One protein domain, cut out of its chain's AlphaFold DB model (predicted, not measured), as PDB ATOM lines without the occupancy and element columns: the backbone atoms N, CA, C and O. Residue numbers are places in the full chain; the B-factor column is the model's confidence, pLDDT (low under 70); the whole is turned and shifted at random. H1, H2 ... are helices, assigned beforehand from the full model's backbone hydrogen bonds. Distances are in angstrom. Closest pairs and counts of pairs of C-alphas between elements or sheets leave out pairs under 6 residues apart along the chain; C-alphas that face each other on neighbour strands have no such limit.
ATOM      1  N   ASP A 215       0.807   4.433  -5.548       81.44
ATOM      2  CA  ASP A 215       1.697   4.366  -6.721       81.44
ATOM      3  C   ASP A 215       1.041   4.980  -7.980       81.44
ATOM      4  O   ASP A 215       1.336   4.587  -9.104       81.44
ATOM      5  N   HIS A 216       0.111   5.930  -7.798       89.06
ATOM      6  CA  HIS A 216      -0.702   6.540  -8.861       89.06
ATOM      7  C   HIS A 216      -1.501   5.535  -9.715       89.06
ATOM      8  O   HIS A 216      -1.933   5.865 -10.818       89.06
ATOM      9  N   LEU A 217      -1.714   4.311  -9.220       90.25
ATOM     10  CA  LEU A 217      -2.545   3.300  -9.868       90.25
ATOM     11  C   LEU A 217      -3.968   3.389  -9.311       90.25
ATOM     12  O   LEU A 217      -4.182   3.252  -8.107       90.25
ATOM     13  N   LEU A 218      -4.930   3.626 -10.201       92.06
ATOM     14  CA  LEU A 218      -6.340   3.859  -9.869       92.06
ATOM     15  C   LEU A 218      -7.224   2.871 -10.648       92.06
ATOM     16  O   LEU A 218      -7.895   3.273 -11.599       92.06
ATOM     17  N   PRO A 219      -7.182   1.564 -10.320       90.44
ATOM     18  CA  PRO A 219      -7.945   0.545 -11.043       90.44
ATOM     19  C   PRO A 219      -9.460   0.786 -11.004       90.44
ATOM     20  O   PRO A 219     -10.153   0.392 -11.936       90.44
ATOM     21  N   GLU A 220      -9.969   1.472  -9.978       92.25
ATOM     22  CA  GLU A 220     -11.388   1.815  -9.833       92.25
ATOM     23  C   GLU A 220     -11.882   2.706 -10.983       92.25
ATOM     24  O   GLU A 220     -13.023   2.594 -11.427       92.25
ATOM     25  N   ILE A 221     -11.002   3.553 -11.532       91.88
ATOM     26  CA  ILE A 221     -11.330   4.402 -12.683       91.88
ATOM     27  C   ILE A 221     -11.581   3.557 -13.940       91.88
ATOM     28  O   ILE A 221     -12.407   3.925 -14.773       91.88
ATOM     29  N   GLU A 222     -10.924   2.403 -14.070       89.38
ATOM     30  CA  GLU A 222     -11.109   1.500 -15.211       89.38
ATOM     31  C   GLU A 222     -12.439   0.755 -15.165       89.38
ATOM     32  O   GLU A 222     -13.021   0.452 -16.207       89.38
ATOM     33  N   THR A 223     -12.904   0.432 -13.959       86.38
ATOM     34  CA  THR A 223     -14.164  -0.283 -13.733       86.38
ATOM     35  C   THR A 223     -15.358   0.666 -13.627       86.38
ATOM     36  O   THR A 223     -16.501   0.214 -13.694       86.38
ATOM     37  N   GLY A 224     -15.113   1.977 -13.503       83.94
ATOM     38  CA  GLY A 224     -16.141   2.982 -13.230       83.94
ATOM     39  C   GLY A 224     -16.635   2.953 -11.781       83.94
ATOM     40  O   GLY A 224     -17.689   3.512 -11.472       83.94
ATOM     41  N   GLU A 225     -15.899   2.282 -10.896       86.50
ATOM     42  CA  GLU A 225     -16.197   2.217  -9.473       86.50
ATOM     43  C   GLU A 225     -15.742   3.503  -8.765       86.50
ATOM     44  O   GLU A 225     -14.799   4.176  -9.194       86.50
ATOM     45  N   PRO A 226     -16.405   3.888  -7.661       82.44
ATOM     46  CA  PRO A 226     -15.958   5.021  -6.872       82.44
ATOM     47  C   PRO A 226     -14.569   4.739  -6.294       82.44
ATOM     48  O   PRO A 226     -14.340   3.712  -5.658       82.44
ATOM     49  N   VAL A 227     -13.658   5.694  -6.483       85.00
ATOM     50  CA  VAL A 227     -12.293   5.626  -5.954       85.00
ATOM     51  C   VAL A 227     -12.336   5.442  -4.435       85.00
ATOM     52  O   VAL A 227     -12.916   6.258  -3.715       85.00
ATOM     53  N   ALA A 228     -11.736   4.355  -3.946       76.44
ATOM     54  CA  ALA A 228     -11.832   3.963  -2.547       76.44
ATOM     55  C   ALA A 228     -10.953   4.830  -1.629       76.44
ATOM     56  O   ALA A 228      -9.835   5.215  -1.982       76.44
ATOM     57  N   GLY A 229     -11.412   5.039  -0.392       74.00
ATOM     58  CA  GLY A 229     -10.674   5.710   0.684       74.00
ATOM     59  C   GLY A 229     -11.034   7.189   0.880       74.00
ATOM     60  O   GLY A 229     -11.623   7.811  -0.002       74.00
ATOM     61  N   PRO A 230     -10.707   7.765   2.051       76.06
ATOM     62  CA  PRO A 230     -11.036   9.152   2.344       76.06
ATOM     63  C   PRO A 230     -10.243  10.078   1.417       76.06
ATOM     64  O   PRO A 230      -9.018   9.973   1.314       76.06
ATOM     65  N   LEU A 231     -10.956  10.970   0.731       79.94
ATOM     66  CA  LEU A 231     -10.346  12.092   0.027       79.94
ATOM     67  C   LEU A 231     -10.019  13.183   1.057       79.94
ATOM     68  O   LEU A 231     -10.811  13.375   1.985       79.94
ATOM     69  N   PRO A 232      -8.900  13.910   0.908       78.06
ATOM     70  CA  PRO A 232      -8.639  15.082   1.730       78.06
ATOM     71  C   PRO A 232      -9.775  16.103   1.574       78.06
ATOM     72  O   PRO A 232     -10.390  16.221   0.509       78.06
ATOM     73  N   GLU A 233     -10.084  16.826   2.644       78.50
ATOM     74  CA  GLU A 233     -11.102  17.877   2.621       78.50
ATOM     75  C   GLU A 233     -10.533  19.192   2.059       78.50
ATOM     76  O   GLU A 233      -9.323  19.369   1.903       78.50
ATOM     77  N   GLY A 234     -11.416  20.131   1.711       86.62
ATOM     78  CA  GLY A 234     -11.012  21.465   1.265       86.62
ATOM     79  C   GLY A 234     -10.244  21.490  -0.073       86.62
ATOM     80  O   GLY A 234     -10.498  20.660  -0.954       86.62
ATOM     81  N   PRO A 235      -9.312  22.450  -0.255       83.00
ATOM     82  CA  PRO A 235      -8.647  22.690  -1.540       83.00
ATOM     83  C   PRO A 235      -7.818  21.507  -2.068       83.00
ATOM     84  O   PRO A 235      -7.685  21.345  -3.284       83.00
ATOM     85  N   ALA A 236      -7.282  20.659  -1.182       84.38
ATOM     86  CA  ALA A 236      -6.521  19.470  -1.571       84.38
ATOM     87  C   ALA A 236      -7.445  18.420  -2.201       84.38
ATOM     88  O   ALA A 236      -7.151  17.871  -3.264       84.38
ATOM     89  N   GLY A 237      -8.624  18.219  -1.603       88.12
ATOM     90  CA  GLY A 237      -9.679  17.381  -2.166       88.12
ATOM     91  C   GLY A 237     -10.169  17.863  -3.523       88.12
ATOM     92  O   GLY A 237     -10.431  17.055  -4.409       88.12
ATOM     93  N   GLU A 238     -10.283  19.178  -3.718       87.19
ATOM     94  CA  GLU A 238     -10.657  19.751  -5.014       87.19
ATOM     95  C   GLU A 238      -9.588  19.523  -6.084       87.19
ATOM     96  O   GLU A 238      -9.923  19.133  -7.204       87.19
ATOM     97  N   ALA A 239      -8.311  19.733  -5.747       88.12
ATOM     98  CA  ALA A 239      -7.198  19.449  -6.648       88.12
ATOM     99  C   ALA A 239      -7.165  17.969  -7.046       88.12
ATOM    100  O   ALA A 239      -7.076  17.655  -8.235       88.12
ATOM    101  N   LEU A 240      -7.337  17.073  -6.071       91.44
ATOM    102  CA  LEU A 240      -7.394  15.641  -6.320       91.44
ATOM    103  C   LEU A 240      -8.599  15.263  -7.188       91.44
ATOM    104  O   LEU A 240      -8.430  14.545  -8.164       91.44
ATOM    105  N   ARG A 241      -9.802  15.783  -6.912       91.75
ATOM    106  CA  ARG A 241     -10.992  15.516  -7.743       91.75
ATOM    107  C   ARG A 241     -10.807  15.957  -9.194       91.75
ATOM    108  O   ARG A 241     -11.212  15.222 -10.089       91.75
ATOM    109  N   ARG A 242     -10.174  17.113  -9.440       91.38
ATOM    110  CA  ARG A 242      -9.835  17.554 -10.806       91.38
ATOM    111  C   ARG A 242      -8.895  16.569 -11.498       91.38
ATOM    112  O   ARG A 242      -9.115  16.240 -12.659       91.38
ATOM    113  N   TRP A 243      -7.883  16.076 -10.783       93.19
ATOM    114  CA  TRP A 243      -6.970  15.063 -11.312       93.19
ATOM    115  C   TRP A 243      -7.679  13.733 -11.603       93.19
ATOM    116  O   TRP A 243      -7.520  13.179 -12.684       93.19
ATOM    117  N   LEU A 244      -8.521  13.252 -10.683       93.88
ATOM    118  CA  LEU A 244      -9.295  12.019 -10.865       93.88
ATOM    119  C   LEU A 244     -10.255  12.109 -12.061       93.88
ATOM    120  O   LEU A 244     -10.376  11.143 -12.808       93.88
ATOM    121  N   ALA A 245     -10.900  13.262 -12.271       93.69
ATOM    122  CA  ALA A 245     -11.749  13.495 -13.439       93.69
ATOM    123  C   ALA A 245     -10.946  13.412 -14.747       93.69
ATOM    124  O   ALA A 245     -11.353  12.708 -15.668       93.69
ATOM    125  N   LEU A 246      -9.763  14.037 -14.792       93.88
ATOM    126  CA  LEU A 246      -8.856  13.946 -15.938       93.88
ATOM    127  C   LEU A 246      -8.422  12.495 -16.207       93.88
ATOM    128  O   LEU A 246      -8.427  12.045 -17.351       93.88
ATOM    129  N   CYS A 247      -8.093  11.735 -15.158       94.69
ATOM    130  CA  CYS A 247      -7.773  10.315 -15.290       94.69
ATOM    131  C   CYS A 247      -8.958   9.495 -15.820       94.69
ATOM    132  O   CYS A 247      -8.746   8.587 -16.621       94.69
ATOM    133  N   ALA A 248     -10.188   9.807 -15.407       95.00
ATOM    134  CA  ALA A 248     -11.390   9.133 -15.896       95.00
ATOM    135  C   ALA A 248     -11.672   9.436 -17.374       95.00
ATOM    136  O   ALA A 248     -12.000   8.525 -18.134       95.00
ATOM    137  N   GLU A 249     -11.480  10.683 -17.808       95.44
ATOM    138  CA  GLU A 249     -11.558  11.064 -19.223       95.44
ATOM    139  C   GLU A 249     -10.510  10.321 -20.065       95.44
ATOM    140  O   GLU A 249     -10.828   9.771 -21.124       95.44
ATOM    141  N   ASP A 250      -9.269  10.243 -19.573       96.50
ATOM    142  CA  ASP A 250      -8.191   9.500 -20.223       96.50
ATOM    143  C   ASP A 250      -8.494   7.995 -20.295       96.50
ATOM    144  O   ASP A 250      -8.274   7.373 -21.337       96.50
ATOM    145  N   ALA A 251      -9.030   7.403 -19.223       95.75
ATOM    146  CA  ALA A 251      -9.389   5.988 -19.177       95.75
ATOM    147  C   ALA A 251     -10.542   5.643 -20.128       95.75
ATOM    148  O   ALA A 251     -10.467   4.643 -20.845       95.75
ATOM    149  N   ALA A 252     -11.562   6.503 -20.210       95.19
ATOM    150  CA  ALA A 252     -12.663   6.351 -21.158       95.19
ATOM    151  C   ALA A 252     -12.187   6.452 -22.618       95.19
ATOM    152  O   ALA A 252     -12.667   5.725 -23.491       95.19
ATOM    153  N   ALA A 253     -11.226   7.339 -22.898       95.81
ATOM    154  CA  ALA A 253     -10.666   7.518 -24.234       95.81
ATOM    155  C   ALA A 253      -9.703   6.391 -24.649       95.81
ATOM    156  O   ALA A 253      -9.624   6.072 -25.844       95.81
ATOM    157  N   LEU A 254      -8.970   5.827 -23.684       97.00
ATOM    158  CA  LEU A 254      -7.904   4.839 -23.864       97.00
ATOM    159  C   LEU A 254      -8.002   3.717 -22.804       97.00
ATOM    160  O   LEU A 254      -7.222   3.716 -21.856       97.00
ATOM    161  N   PRO A 255      -8.901   2.728 -22.925       95.06
ATOM    162  CA  PRO A 255      -9.036   1.660 -21.921       95.06
ATOM    163  C   PRO A 255      -7.737   0.853 -21.717       95.06
ATOM    164  O   PRO A 255      -7.065   0.532 -22.701       95.06
ATOM    165  N   LEU A 256      -7.380   0.501 -20.466       93.62
ATOM    166  CA  LEU A 256      -6.045  -0.045 -20.138       93.62
ATOM    167  C   LEU A 256      -5.684  -1.316 -20.915       93.62
ATOM    168  O   LEU A 256      -4.540  -1.454 -21.331       93.62
ATOM    169  N   GLY A 257      -6.629  -2.238 -21.122       92.81
ATOM    170  CA  GLY A 257      -6.357  -3.513 -21.799       92.81
ATOM    171  C   GLY A 257      -5.852  -3.329 -23.239       92.81
ATOM    172  O   GLY A 257      -4.698  -3.657 -23.528       92.81
ATOM    173  N   PRO A 258      -6.671  -2.766 -24.150       95.25
ATOM    174  CA  PRO A 258      -6.250  -2.468 -25.519       95.25
ATOM    175  C   PRO A 258      -5.064  -1.498 -25.592       95.25
ATOM    176  O   PRO A 258      -4.182  -1.669 -26.433       95.25
ATOM    177  N   PHE A 259      -5.027  -0.489 -24.712       97.38
ATOM    178  CA  PHE A 259      -3.942   0.490 -24.689       97.38
ATOM    179  C   PHE A 259      -2.606  -0.138 -24.285       97.38
ATOM    180  O   PHE A 259      -1.598   0.129 -24.930       97.38
ATOM    181  N   GLY A 260      -2.588  -0.999 -23.264       96.44
ATOM    182  CA  GLY A 260      -1.393  -1.714 -22.825       96.44
ATOM    183  C   GLY A 260      -0.823  -2.594 -23.934       96.44
ATOM    184  O   GLY A 260       0.366  -2.517 -24.234       96.44
ATOM    185  N   GLN A 261      -1.674  -3.341 -24.640       96.06
ATOM    186  CA  GLN A 261      -1.227  -4.142 -25.780       96.06
ATOM    187  C   GLN A 261      -0.615  -3.273 -26.893       96.06
ATOM    188  O   GLN A 261       0.478  -3.565 -27.376       96.06
ATOM    189  N   ALA A 262      -1.270  -2.165 -27.252       96.88
ATOM    190  CA  ALA A 262      -0.719  -1.217 -28.217       96.88
ATOM    191  C   ALA A 262       0.612  -0.613 -27.735       96.88
ATOM    192  O   ALA A 262       1.534  -0.448 -28.530       96.88
ATOM    193  N   ALA A 263       0.736  -0.318 -26.438       96.56
ATOM    194  CA  ALA A 263       1.955   0.222 -25.848       96.56
ATOM    195  C   ALA A 263       3.129  -0.758 -25.937       96.56
ATOM    196  O   ALA A 263       4.241  -0.319 -26.197       96.56
ATOM    197  N   LEU A 264       2.899  -2.064 -25.788       95.25
ATOM    198  CA  LEU A 264       3.940  -3.073 -26.006       95.25
ATOM    199  C   LEU A 264       4.372  -3.142 -27.478       95.25
ATOM    200  O   LEU A 264       5.563  -3.209 -27.763       95.25
ATOM    201  N   GLU A 265       3.415  -3.106 -28.404       95.00
ATOM    202  CA  GLU A 265       3.678  -3.189 -29.849       95.00
ATOM    203  C   GLU A 265       4.437  -1.972 -30.396       95.00
ATOM    204  O   GLU A 265       5.238  -2.114 -31.314       95.00
ATOM    205  N   GLU A 266       4.212  -0.788 -29.821       94.81
ATOM    206  CA  GLU A 266       4.895   0.458 -30.195       94.81
ATOM    207  C   GLU A 266       6.115   0.775 -29.308       94.81
ATOM    208  O   GLU A 266       6.585   1.915 -29.301       94.81
ATOM    209  N   GLU A 267       6.613  -0.198 -28.533       92.50
ATOM    210  CA  GLU A 267       7.779  -0.043 -27.639       92.50
ATOM    211  C   GLU A 267       7.646   1.142 -26.660       92.50
ATOM    212  O   GLU A 267       8.609   1.842 -26.341       92.50
ATOM    213  N   HIS A 268       6.416   1.396 -26.214       94.94
ATOM    214  CA  HIS A 268       6.023   2.488 -25.326       94.94
ATOM    215  C   HIS A 268       6.371   3.896 -25.843       94.94
ATOM    216  O   HIS A 268       6.409   4.836 -25.048       94.94
ATOM    217  N   ASP A 269       6.584   4.083 -27.153       94.81
ATOM    218  CA  ASP A 269       6.817   5.406 -27.746       94.81
ATOM    219  C   ASP A 269       5.498   6.211 -27.793       94.81
ATOM    220  O   ASP A 269       4.597   5.896 -28.583       94.81
ATOM    221  N   PRO A 270       5.355   7.290 -26.995       96.44
ATOM    222  CA  PRO A 270       4.107   8.040 -26.913       96.44
ATOM    223  C   PRO A 270       3.737   8.736 -28.229       96.44
ATOM    224  O   PRO A 270       2.553   8.930 -28.496       96.44
ATOM    225  N   VAL A 271       4.707   9.083 -29.085       96.00
ATOM    226  CA  VAL A 271       4.426   9.729 -30.379       96.00
ATOM    227  C   VAL A 271       3.823   8.722 -31.354       96.00
ATOM    228  O   VAL A 271       2.879   9.049 -32.080       96.00
ATOM    229  N   ARG A 272       4.333   7.485 -31.367       96.25
ATOM    230  CA  ARG A 272       3.753   6.399 -32.173       96.25
ATOM    231  C   ARG A 272       2.369   6.019 -31.669       96.25
ATOM    232  O   ARG A 272       1.438   5.927 -32.468       96.25
ATOM    233  N   LEU A 273       2.208   5.914 -30.352       97.50
ATOM    234  CA  LEU A 273       0.921   5.631 -29.722       97.50
ATOM    235  C   LEU A 273      -0.123   6.714 -30.002       97.50
ATOM    236  O   LEU A 273      -1.260   6.383 -30.333       97.50
ATOM    237  N   ALA A 274       0.247   7.995 -29.944       97.44
ATOM    238  CA  ALA A 274      -0.648   9.096 -30.302       97.44
ATOM    239  C   ALA A 274      -1.121   8.993 -31.758       97.44
ATOM    240  O   ALA A 274      -2.317   9.096 -32.030       97.44
ATOM    241  N   ARG A 275      -0.214   8.688 -32.695       96.88
ATOM    242  CA  ARG A 275      -0.574   8.465 -34.108       96.88
ATOM    243  C   ARG A 275      -1.495   7.265 -34.297       96.88
ATOM    244  O   ARG A 275      -2.454   7.356 -35.055       96.88
ATOM    245  N   ARG A 276      -1.212   6.155 -33.614       96.94
ATOM    246  CA  ARG A 276      -1.993   4.917 -33.712       96.94
ATOM    247  C   ARG A 276      -3.395   5.057 -33.123       96.94
ATOM    248  O   ARG A 276      -4.347   4.522 -33.678       96.94
ATOM    249  N   THR A 277      -3.516   5.744 -31.993       96.25
ATOM    250  CA  THR A 277      -4.788   5.894 -31.268       96.25
ATOM    251  C   THR A 277      -5.606   7.098 -31.730       96.25
ATOM    252  O   THR A 277      -6.789   7.183 -31.411       96.25
ATOM    253  N   GLY A 278      -4.993   8.041 -32.454       96.44
ATOM    254  CA  GLY A 278      -5.621   9.307 -32.836       96.44
ATOM    255  C   GLY A 278      -5.908  10.232 -31.647       96.44
ATOM    256  O   GLY A 278      -6.715  11.150 -31.775       96.44
ATOM    257  N   ARG A 279      -5.296   9.981 -30.481       96.75
ATOM    258  CA  ARG A 279      -5.485  10.769 -29.255       96.75
ATOM    259  C   ARG A 279      -4.370  11.804 -29.063       96.75
ATOM    260  O   ARG A 279      -3.258  11.588 -29.552       96.75
ATOM    261  N   PRO A 280      -4.632  12.907 -28.332       95.38
ATOM    262  CA  PRO A 280      -3.610  13.895 -27.995       95.38
ATOM    263  C   PRO A 280      -2.396  13.269 -27.298       95.38
ATOM    264  O   PRO A 280      -2.533  12.365 -26.471       95.38
ATOM    265  N   LEU A 281      -1.200  13.778 -27.607       96.62
ATOM    266  CA  LEU A 281       0.059  13.231 -27.100       96.62
ATOM    267  C   LEU A 281       0.132  13.294 -25.570       96.62
ATOM    268  O   LEU A 281       0.483  12.304 -24.932       96.62
ATOM    269  N   VAL A 282      -0.258  14.425 -24.984       95.69
ATOM    270  CA  VAL A 282      -0.325  14.611 -23.529       95.69
ATOM    271  C   VAL A 282      -1.252  13.589 -22.850       95.69
ATOM    272  O   VAL A 282      -0.892  13.032 -21.812       95.69
ATOM    273  N   GLN A 283      -2.403  13.276 -23.453       96.38
ATOM    274  CA  GLN A 283      -3.314  12.244 -22.944       96.38
ATOM    275  C   GLN A 283      -2.670  10.851 -23.000       96.38
ATOM    276  O   GLN A 283      -2.717  10.108 -22.022       96.38
ATOM    277  N   VAL A 284      -1.996  10.509 -24.102       98.00
ATOM    278  CA  VAL A 284      -1.252   9.242 -24.223       98.00
ATOM    279  C   VAL A 284      -0.127   9.142 -23.189       98.00
ATOM    280  O   VAL A 284       0.056   8.085 -22.588       98.00
ATOM    281  N   MET A 285       0.606  10.231 -22.938       97.69
ATOM    282  CA  MET A 285       1.671  10.269 -21.929       97.69
ATOM    283  C   MET A 285       1.137  10.031 -20.516       97.69
ATOM    284  O   MET A 285       1.689   9.197 -19.800       97.69
ATOM    285  N   ARG A 286       0.043  10.697 -20.116       96.56
ATOM    286  CA  ARG A 286      -0.616  10.412 -18.828       96.56
ATOM    287  C   ARG A 286      -1.120   8.976 -18.769       96.56
ATOM    288  O   ARG A 286      -1.037   8.333 -17.726       96.56
ATOM    289  N   ARG A 287      -1.580   8.435 -19.898       97.00
ATOM    290  CA  ARG A 287      -2.078   7.066 -19.938       97.00
ATOM    291  C   ARG A 287      -0.994   6.005 -19.783       97.00
ATOM    292  O   ARG A 287      -1.238   5.005 -19.116       97.00
ATOM    293  N   LEU A 288       0.208   6.237 -20.315       96.81
ATOM    294  CA  LEU A 288       1.370   5.376 -20.058       96.81
ATOM    295  C   LEU A 288       1.656   5.250 -18.558       96.81
ATOM    296  O   LEU A 288       1.989   4.172 -18.079       96.81
ATOM    297  N   VAL A 289       1.462   6.334 -17.808       95.38
ATOM    298  CA  VAL A 289       1.649   6.355 -16.356       95.38
ATOM    299  C   VAL A 289       0.606   5.480 -15.657       95.38
ATOM    300  O   VAL A 289       0.937   4.789 -14.704       95.38
ATOM    301  N   ALA A 290      -0.627   5.402 -16.148       95.19
ATOM    302  CA  ALA A 290      -1.649   4.538 -15.549       95.19
ATOM    303  C   ALA A 290      -1.387   3.025 -15.731       95.19
ATOM    304  O   ALA A 290      -2.071   2.214 -15.106       95.19
ATOM    305  N   LEU A 291      -0.421   2.621 -16.569       95.00
ATOM    306  CA  LEU A 291      -0.098   1.208 -16.767       95.00
ATOM    307  C   LEU A 291       0.545   0.614 -15.500       95.00
ATOM    308  O   LEU A 291       1.541   1.152 -15.002       95.00
ATOM    309  N   PRO A 292       0.029  -0.515 -14.981       91.75
ATOM    310  CA  PRO A 292       0.691  -1.221 -13.897       91.75
ATOM    311  C   PRO A 292       2.043  -1.763 -14.391       91.75
ATOM    312  O   PRO A 292       2.136  -2.198 -15.540       91.75
TER     313      PRO A 292
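This is residues 215 to 292 of the 424 residues of the protein "Helix-turn-helix domain-containing protein" of Rubellimicrobium sp. CFH 75288 (UniProt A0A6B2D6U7). One long helix, H2, is an arm with residues 234 to 239 sticking out; its other end packs on H1 and on H5 of a small head of short helices, H3 to H5. The 78 printed residues, all helix in class, have five named helices, H1 to H5 in order. The whole is only just compact, close to loose: radius of gyration of the C-alphas 13.4 A, spans 41 by 20 by 19 A.

Start at H1, residues 219 to 223, which touches H2, residues 234 to 253, at 247 to 252 alone; C-alphas 221 and 248 are closest, 5.7 A. H2 touches H5, residues 281 to 289, at 247 to 251 alone, about perpendicular at 77 degrees; C-alphas 250 and 283 are closest, 6.2 A. H3, residues 256 to 265, is close but not clearly touching H4, residues 270 to 277; C-alphas 263 and 273 are closest, 6.7 A. H4 touches H5; C-alphas 274 and 281 are closest, 5.3 A. In H1 to H5 every O i to N i+4 pair is within hydrogen-bond range.

Find H1 from C-alpha 219 at (-7.945, 0.545, -11.043), 6.8 A long. H2 spans 29.1 A, H3 14.1 A, H4 10.1 A and H5 12.9 A, ending at C-alpha 289, (1.649, 6.355, -16.356).

C-alphas 234 and 265 are farthest apart, 42.3 A. The printed part has no cut and no long link; no printed residue is under 70 in pLDDT.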